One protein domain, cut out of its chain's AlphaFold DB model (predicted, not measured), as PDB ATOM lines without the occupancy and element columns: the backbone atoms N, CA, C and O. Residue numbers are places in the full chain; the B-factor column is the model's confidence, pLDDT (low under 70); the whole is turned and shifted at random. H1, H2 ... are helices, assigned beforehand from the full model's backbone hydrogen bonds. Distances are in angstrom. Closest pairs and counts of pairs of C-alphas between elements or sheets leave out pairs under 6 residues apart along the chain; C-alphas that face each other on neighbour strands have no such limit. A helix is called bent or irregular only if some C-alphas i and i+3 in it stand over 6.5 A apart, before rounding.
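This is residues 14 to 70 of the 70 residues of the protein "Porphobilinogen synthase" of Hibiscus syriacus (UniProt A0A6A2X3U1). This is a loose, drawn-out loop of chain with helix H1 at one end: a long link runs out from H1 to the far end, turns there into the short helix H2, and the longest helix, H3, folds back toward the H1 end. The last residues turn back after H3, and residues 68 to 69 pair side by side with residues 27 to 28 of the long link, in parallel. The free-standing turn of residues 39 to 44 sticks out at the far end. The printed part has 57 residues with three named helices, in the order H1, H2, H3, and no named strand; the class is all helix, though under half of the residues, 25 of 57, are in named elements. The whole is loose, with a radius of gyration of the C-alphas of 13.3 A, and is a rod in outline, spanning 40 by 17 by 17 A.

Start at the first printed residue, Ile 14, whose C-alpha stands at (168.888, 249.129, 384.646). From there H1 takes residues 14 to 22 and measures 12.4 A from first to last C-alpha, ending at C-alpha 22 at (179.874, 244.893, 388.518). Read on through residues 23 to 43, a stretch with no named element, and you pass C-alpha 41 at (161.585, 278.986, 376.829). Next comes H2, residues 44 to 47, beginning at C-alpha 44 at (158.990, 274.284, 382.887). H2 is neither bent nor irregular, but only just: C-alphas 44 and 47 are 6.1 A apart. After residues 48 to 51 find C-alpha 52 at (162.134, 262.116, 383.115), where H3 begins. H3 holds residues 52 to 63, with 16.9 A from first to last C-alpha, and ends at C-alpha 63 at (167.095, 249.137, 392.810). Residues 64 to 70 follow it.

Begin again at H1 and compare it with H3. The two are close but not clearly touching, with 1 pair of C-alphas within 8 A. That closest pair is Ile 14 and Leu 60, whose C-alphas are 7.3 A apart. Their centres are 14.4 A apart. They run the same way at a steep tilt of 53 degrees. H1 and H2 are apart, and the link of 21 residues between them is long. Further along, H2 and H3 are near each other: no pair of their C-alphas is within 8 A, but 7 pairs are within 10 A. The link between H2 and H3, 4 residues, is tight. Outside the helices, look at residues 27 to 28 and residues 68 to 69: they make a short parallel pairing, too short to be named as strands. In the backbone, each O i to N i+4 pair inside H1 and H3 is within hydrogen-bond range. H2, with 4 residues, is too short for such a pair, but its one O i to N i+3 pair, O of Asp 44 and N of Tyr 47, is within range.

Look for the two C-alphas farthest apart, those of Asp 22 and Pro 41, at 40.4 A. The first and last printed C-alphas, those of Ile 14 and Gln 70, are 16.6 A apart. Gln 70 is the chain's last residue, and the printed part runs from residue 14 without a cut. In the long link, the C-alphas of residues 23 to 43 lie 5 to 22 A from the mean of the C-alphas. Residues 39 to 44, of which 44 belongs to H2, stand free. In the B-factor column you will find the model's own confidence: the mean pLDDT of the printed part is 97.1, and no printed residue is under 70.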
ATOM      1  N   ILE A  14     168.592 249.878 383.418       96.88
ATOM      2  CA  ILE A  14     168.888 249.129 384.646       96.88
ATOM      3  C   ILE A  14     170.032 248.152 384.417       96.88
ATOM      4  O   ILE A  14     170.920 248.039 385.257       96.88
ATOM      5  N   GLU A  15     170.018 247.472 383.277       97.25
ATOM      6  CA  GLU A  15     171.032 246.505 382.886       97.25
ATOM      7  C   GLU A  15     172.398 247.174 382.725       97.25
ATOM      8  O   GLU A  15     173.405 246.623 383.157       97.25
ATOM      9  N   GLU A  16     172.441 248.372 382.141       97.62
ATOM     10  CA  GLU A  16     173.692 249.102 381.951       97.62
ATOM     11  C   GLU A  16     174.268 249.608 383.275       97.62
ATOM     12  O   GLU A  16     175.467 249.482 383.515       97.62
ATOM     13  N   VAL A  17     173.413 250.108 384.175       97.56
ATOM     14  CA  VAL A  17     173.847 250.496 385.524       97.56
ATOM     15  C   VAL A  17     174.355 249.279 386.296       97.56
ATOM     16  O   VAL A  17     175.412 249.370 386.911       97.56
ATOM     17  N   ALA A  18     173.670 248.132 386.224       97.44
ATOM     18  CA  ALA A  18     174.123 246.899 386.869       97.44
ATOM     19  C   ALA A  18     175.522 246.477 386.387       97.44
ATOM     20  O   ALA A  18     176.420 246.311 387.206       97.44
ATOM     21  N   LYS A  19     175.748 246.430 385.066       97.56
ATOM     22  CA  LYS A  19     177.070 246.114 384.491       97.56
ATOM     23  C   LYS A  19     178.154 247.094 384.933       97.56
ATOM     24  O   LYS A  19     179.285 246.688 385.181       97.56
ATOM     25  N   ALA A  20     177.829 248.385 385.017       97.56
ATOM     26  CA  ALA A  20     178.770 249.393 385.494       97.56
ATOM     27  C   ALA A  20     179.146 249.155 386.969       97.56
ATOM     28  O   ALA A  20     180.314 249.286 387.340       97.56
ATOM     29  N   ARG A  21     178.183 248.744 387.803       97.44
ATOM     30  CA  ARG A  21     178.444 248.399 389.208       97.44
ATOM     31  C   ARG A  21     179.286 247.139 389.359       97.44
ATOM     32  O   ARG A  21     180.164 247.129 390.218       97.44
ATOM     33  N   ASP A  22     179.085 246.135 388.506       97.88
ATOM     34  CA  ASP A  22     179.874 244.893 388.518       97.88
ATOM     35  C   ASP A  22     181.380 245.152 388.328       97.88
ATOM     36  O   ASP A  22     182.212 244.381 388.802       97.88
ATOM     37  N   VAL A  23     181.742 246.268 387.682       98.06
ATOM     38  CA  VAL A  23     183.135 246.710 387.494       98.06
ATOM     39  C   VAL A  23     183.564 247.831 388.454       98.06
ATOM     40  O   VAL A  23     184.626 248.426 388.278       98.06
ATOM     41  N   GLY A  24     182.765 248.124 389.485       97.56
ATOM     42  CA  GLY A  24     183.105 249.053 390.568       97.56
ATOM     43  C   GLY A  24     182.670 250.511 390.369       97.56
ATOM     44  O   GLY A  24     183.024 251.361 391.189       97.56
ATOM     45  N   ILE A  25     181.896 250.836 389.328       97.94
ATOM     46  CA  ILE A  25     181.363 252.191 389.134       97.94
ATOM     47  C   ILE A  25     180.131 252.393 390.016       97.94
ATOM     48  O   ILE A  25     179.107 251.742 389.840       97.94
ATOM     49  N   ASN A  26     180.220 253.339 390.951       96.19
ATOM     50  CA  ASN A  26     179.165 253.608 391.940       96.19
ATOM     51  C   ASN A  26     178.555 255.012 391.827       96.19
ATOM     52  O   ASN A  26     177.744 255.395 392.668       96.19
ATOM     53  N   SER A  27     178.943 255.781 390.809       98.19
ATOM     54  CA  SER A  27     178.424 257.121 390.551       98.19
ATOM     55  C   SER A  27     178.078 257.278 389.077       98.19
ATOM     56  O   SER A  27     178.860 256.871 388.215       98.19
ATOM     57  N   ILE A  28     176.917 257.862 388.793       97.19
ATOM     58  CA  ILE A  28     176.451 258.151 387.436       97.19
ATOM     59  C   ILE A  28     175.897 259.573 387.341       97.19
ATOM     60  O   ILE A  28     175.449 260.150 388.330       97.19
ATOM     61  N   VAL A  29     175.874 260.099 386.119       97.81
ATOM     62  CA  VAL A  29     175.238 261.374 385.775       97.81
ATOM     63  C   VAL A  29     174.124 261.131 384.759       97.81
ATOM     64  O   VAL A  29     174.288 260.342 383.823       97.81
ATOM     65  N   LEU A  30     172.974 261.782 384.943       96.62
ATOM     66  CA  LEU A  30     171.809 261.610 384.073       96.62
ATOM     67  C   LEU A  30     171.640 262.790 383.113       96.62
ATOM     68  O   LEU A  30     171.457 263.930 383.528       96.62
ATOM     69  N   PHE A  31     171.582 262.496 381.813       96.69
ATOM     70  CA  PHE A  31     171.241 263.477 380.782       96.69
ATOM     71  C   PHE A  31     169.925 263.094 380.091       96.69
ATOM     72  O   PHE A  31     169.899 262.156 379.284       96.69
ATOM     73  N   PRO A  32     168.807 263.786 380.379       96.00
ATOM     74  CA  PRO A  32     167.519 263.442 379.794       96.00
ATOM     75  C   PRO A  32     167.431 263.885 378.330       96.00
ATOM     76  O   PRO A  32     167.686 265.038 377.984       96.00
ATOM     77  N   LYS A  33     166.945 263.001 377.453       96.44
ATOM     78  CA  LYS A  33     166.419 263.408 376.141       96.44
ATOM     79  C   LYS A  33     164.926 263.708 376.276       96.44
ATOM     80  O   LYS A  33     164.087 262.863 375.980       96.44
ATOM     81  N   VAL A  34     164.611 264.916 376.740       96.50
ATOM     82  CA  VAL A  34     163.226 265.399 376.872       96.50
ATOM     83  C   VAL A  34     162.569 265.501 375.479       96.50
ATOM     84  O   VAL A  34     163.221 266.005 374.552       96.50
ATOM     85  N   PRO A  35     161.321 265.015 375.300       96.69
ATOM     86  CA  PRO A  35     160.539 265.216 374.078       96.69
ATOM     87  C   PRO A  35     160.424 266.693 373.708       96.69
ATOM     88  O   PRO A  35     160.205 267.536 374.574       96.69
ATOM     89  N   ASP A  36     160.529 267.017 372.419       98.00
ATOM     90  CA  ASP A  36     160.575 268.420 371.990       98.00
ATOM     91  C   ASP A  36     159.267 269.173 372.288       98.00
ATOM     92  O   ASP A  36     159.310 270.356 372.600       98.00
ATOM     93  N   ALA A  37     158.127 268.471 372.314       98.00
ATOM     94  CA  ALA A  37     156.825 269.034 372.683       98.00
ATOM     95  C   ALA A  37     156.720 269.498 374.151       98.00
ATOM     96  O   ALA A  37     155.797 270.232 374.484       98.00
ATOM     97  N   LEU A  38     157.636 269.067 375.026       97.81
ATOM     98  CA  LEU A  38     157.676 269.477 376.437       97.81
ATOM     99  C   LEU A  38     158.678 270.611 376.694       97.81
ATOM    100  O   LEU A  38     158.862 271.033 377.832       97.81
ATOM    101  N   LYS A  39     159.372 271.091 375.658       97.88
ATOM    102  CA  LYS A  39     160.326 272.188 375.802       97.88
ATOM    103  C   LYS A  39     159.591 273.521 375.778       97.88
ATOM    104  O   LYS A  39     158.837 273.795 374.849       97.88
ATOM    105  N   SER A  40     159.890 274.371 376.752       97.88
ATOM    106  CA  SER A  40     159.444 275.762 376.792       97.88
ATOM    107  C   SER A  40     160.638 276.706 376.986       97.88
ATOM    108  O   SER A  40     161.671 276.275 377.508       97.88
ATOM    109  N   PRO A  41     160.537 277.989 376.581       98.25
ATOM    110  CA  PRO A  41     161.585 278.986 376.829       98.25
ATOM    111  C   PRO A  41     161.900 279.193 378.316       98.25
ATOM    112  O   PRO A  41     163.023 279.542 378.661       98.25
ATOM    113  N   THR A  42     160.914 278.969 379.185       98.00
ATOM    114  CA  THR A  42     161.033 279.059 380.648       98.00
ATOM    115  C   THR A  42     161.542 277.770 381.290       98.00
ATOM    116  O   THR A  42     161.934 277.788 382.452       98.00
ATOM    117  N   GLY A  43     161.595 276.663 380.540       97.50
ATOM    118  CA  GLY A  43     162.151 275.397 381.013       97.50
ATOM    119  C   GLY A  43     161.259 274.661 382.011       97.50
ATOM    120  O   GLY A  43     161.778 274.009 382.910       97.50
ATOM    121  N   ASP A  44     159.938 274.737 381.857       97.50
ATOM    122  CA  ASP A  44     158.990 274.284 382.887       97.50
ATOM    123  C   ASP A  44     159.124 272.794 383.243       97.50
ATOM    124  O   ASP A  44     158.991 272.394 384.398       97.50
ATOM    125  N   GLU A  45     159.486 271.960 382.266       98.06
ATOM    126  CA  GLU A  45     159.704 270.523 382.474       98.06
ATOM    127  C   GLU A  45     160.915 270.218 383.381       98.06
ATOM    128  O   GLU A  45     161.021 269.111 383.912       98.06
ATOM    129  N   ALA A  46     161.823 271.175 383.605       97.38
ATOM    130  CA  ALA A  46     163.001 270.978 384.450       97.38
ATOM    131  C   ALA A  46     162.649 270.753 385.932       97.38
ATOM    132  O   ALA A  46     163.381 270.049 386.624       97.38
ATOM    133  N   TYR A  47     161.531 271.316 386.402       96.56
ATOM    134  CA  TYR A  47     161.041 271.178 387.777       96.56
ATOM    135  C   TYR A  47     159.774 270.314 387.884       96.56
ATOM    136  O   TYR A  47     159.122 270.284 388.924       96.56
ATOM    137  N   ASN A  48     159.412 269.583 386.826       97.75
ATOM    138  CA  ASN A  48     158.309 268.631 386.879       97.75
ATOM    139  C   ASN A  48     158.682 267.445 387.785       97.75
ATOM    140  O   ASN A  48     159.528 266.625 387.423       97.75
ATOM    141  N   ASP A  49     158.004 267.294 388.926       97.56
ATOM    142  CA  ASP A  49     158.216 266.182 389.872       97.56
ATOM    143  C   ASP A  49     158.013 264.800 389.244       97.56
ATOM    144  O   ASP A  49     158.588 263.801 389.693       97.56
ATOM    145  N   ASN A  50     157.206 264.741 388.187       96.94
ATOM    146  CA  ASN A  50     156.956 263.551 387.396       96.94
ATOM    147  C   ASN A  50     157.784 263.519 386.111       96.94
ATOM    148  O   ASN A  50     157.529 262.656 385.283       96.94
ATOM    149  N   GLY A  51     158.763 264.405 385.930       96.50
ATOM    150  CA  GLY A  51     159.614 264.488 384.748       96.50
ATOM    151  C   GLY A  51     160.553 263.290 384.578       96.50
ATOM    152  O   GLY A  51     160.635 262.379 385.410       96.50
ATOM    153  N   LEU A  52     161.290 263.266 383.463       96.38
ATOM    154  CA  LEU A  52     162.134 262.116 383.115       96.38
ATOM    155  C   LEU A  52     163.251 261.858 384.142       96.38
ATOM    156  O   LEU A  52     163.466 260.700 384.501       96.38
ATOM    157  N   VAL A  53     163.921 262.910 384.630       96.69
ATOM    158  CA  VAL A  53     165.018 262.787 385.606       96.69
ATOM    159  C   VAL A  53     164.506 262.320 386.974       96.69
ATOM    160  O   VAL A  53     164.977 261.275 387.421       96.69
ATOM    161  N   PRO A  54     163.500 262.959 387.613       97.19
ATOM    162  CA  PRO A  54     162.997 262.484 388.905       97.19
ATOM    163  C   PRO A  54     162.486 261.037 388.878       97.19
ATOM    164  O   PRO A  54     162.750 260.269 389.802       97.19
ATOM    165  N   ARG A  55     161.792 260.614 387.808       97.12
ATOM    166  CA  ARG A  55     161.354 259.211 387.664       97.12
ATOM    167  C   ARG A  55     162.532 258.245 387.518       97.12
ATOM    168  O   ARG A  55     162.491 257.170 388.108       97.12
ATOM    169  N   ALA A  56     163.564 258.614 386.756       96.94
ATOM    170  CA  ALA A  56     164.766 257.795 386.611       96.94
ATOM    171  C   ALA A  56     165.529 257.669 387.939       96.94
ATOM    172  O   ALA A  56     165.940 256.567 388.289       96.94
ATOM    173  N   ILE A  57     165.647 258.760 388.706       97.50
ATOM    174  CA  ILE A  57     166.274 258.755 390.036       97.50
ATOM    175  C   ILE A  57     165.545 257.795 390.973       97.50
ATOM    176  O   ILE A  57     166.191 256.924 391.544       97.50
ATOM    177  N   ARG A  58     164.215 257.913 391.101       97.50
ATOM    178  CA  ARG A  58     163.418 257.028 391.971       97.50
ATOM    179  C   ARG A  58     163.598 255.560 391.585       97.50
ATOM    180  O   ARG A  58     163.961 254.750 392.424       97.50
ATOM    181  N   LEU A  59     163.462 255.245 390.295       97.06
ATOM    182  CA  LEU A  59     163.655 253.887 389.783       97.06
ATOM    183  C   LEU A  59     165.050 253.319 390.108       97.06
ATOM    184  O   LEU A  59     165.175 252.154 390.483       97.06
ATOM    185  N   LEU A  60     166.100 254.120 389.917       97.44
ATOM    186  CA  LEU A  60     167.475 253.689 390.156       97.44
ATOM    187  C   LEU A  60     167.776 253.559 391.647       97.44
ATOM    188  O   LEU A  60     168.435 252.600 392.031       97.44
ATOM    189  N   LYS A  61     167.267 254.467 392.481       97.75
ATOM    190  CA  LYS A  61     167.417 254.411 393.938       97.75
ATOM    191  C   LYS A  61     166.649 253.254 394.570       97.75
ATOM    192  O   LYS A  61     167.172 252.648 395.496       97.75
ATOM    193  N   ASP A  62     165.485 252.889 394.038       97.81
ATOM    194  CA  ASP A  62     164.745 251.705 394.493       97.81
ATOM    195  C   ASP A  62     165.542 250.410 394.264       97.81
ATOM    196  O   ASP A  62     165.493 249.492 395.079       97.81
ATOM    197  N   LYS A  63     166.288 250.322 393.155       96.62
ATOM    198  CA  LYS A  63     167.095 249.137 392.810       96.62
ATOM    199  C   LYS A  63     168.508 249.163 393.389       96.62
ATOM    200  O   LYS A  63     169.042 248.111 393.726       96.62
ATOM    201  N   PHE A  64     169.109 250.343 393.479       97.25
ATOM    202  CA  PHE A  64     170.487 250.566 393.908       97.25
ATOM    203  C   PHE A  64     170.525 251.734 394.913       97.25
ATOM    204  O   PHE A  64     170.911 252.850 394.551       97.25
ATOM    205  N   PRO A  65     170.102 251.522 396.174       97.44
ATOM    206  CA  PRO A  65     169.928 252.610 397.147       97.44
ATOM    207  C   PRO A  65     171.196 253.445 397.394       97.44
ATOM    208  O   PRO A  65     171.134 254.668 397.575       97.44
ATOM    209  N   ASP A  66     172.353 252.792 397.337       97.25
ATOM    210  CA  ASP A  66     173.689 253.346 397.557       97.25
ATOM    211  C   ASP A  66     174.342 253.943 396.293       97.25
ATOM    212  O   ASP A  66     175.406 254.551 396.393       97.25
ATOM    213  N   LEU A  67     173.712 253.840 395.115       98.12
ATOM    214  CA  LEU A  67     174.213 254.456 393.882       98.12
ATOM    215  C   LEU A  67     174.233 255.983 394.013       98.12
ATOM    216  O   LEU A  67     173.203 256.599 394.297       98.12
ATOM    217  N   VAL A  68     175.372 256.620 393.758       98.31
ATOM    218  CA  VAL A  68     175.462 258.082 393.699       98.31
ATOM    219  C   VAL A  68     174.930 258.560 392.349       98.31
ATOM    220  O   VAL A  68     175.295 258.032 391.300       98.31
ATOM    221  N   ILE A  69     174.044 259.554 392.379       97.19
ATOM    222  CA  ILE A  69     173.497 260.186 391.178       97.19
ATOM    223  C   ILE A  69     173.779 261.682 391.288       97.19
ATOM    224  O   ILE A  69     173.367 262.298 392.273       97.19
ATOM    225  N   GLN A  70     174.500 262.223 390.304       83.44
ATOM    226  CA  GLN A  70     174.746 263.659 390.136       83.44
ATOM    227  C   GLN A  70     173.948 264.235 388.968       83.44
ATOM    228  O   GLN A  70     173.678 263.493 387.991       83.44
TER     229      GLN A  70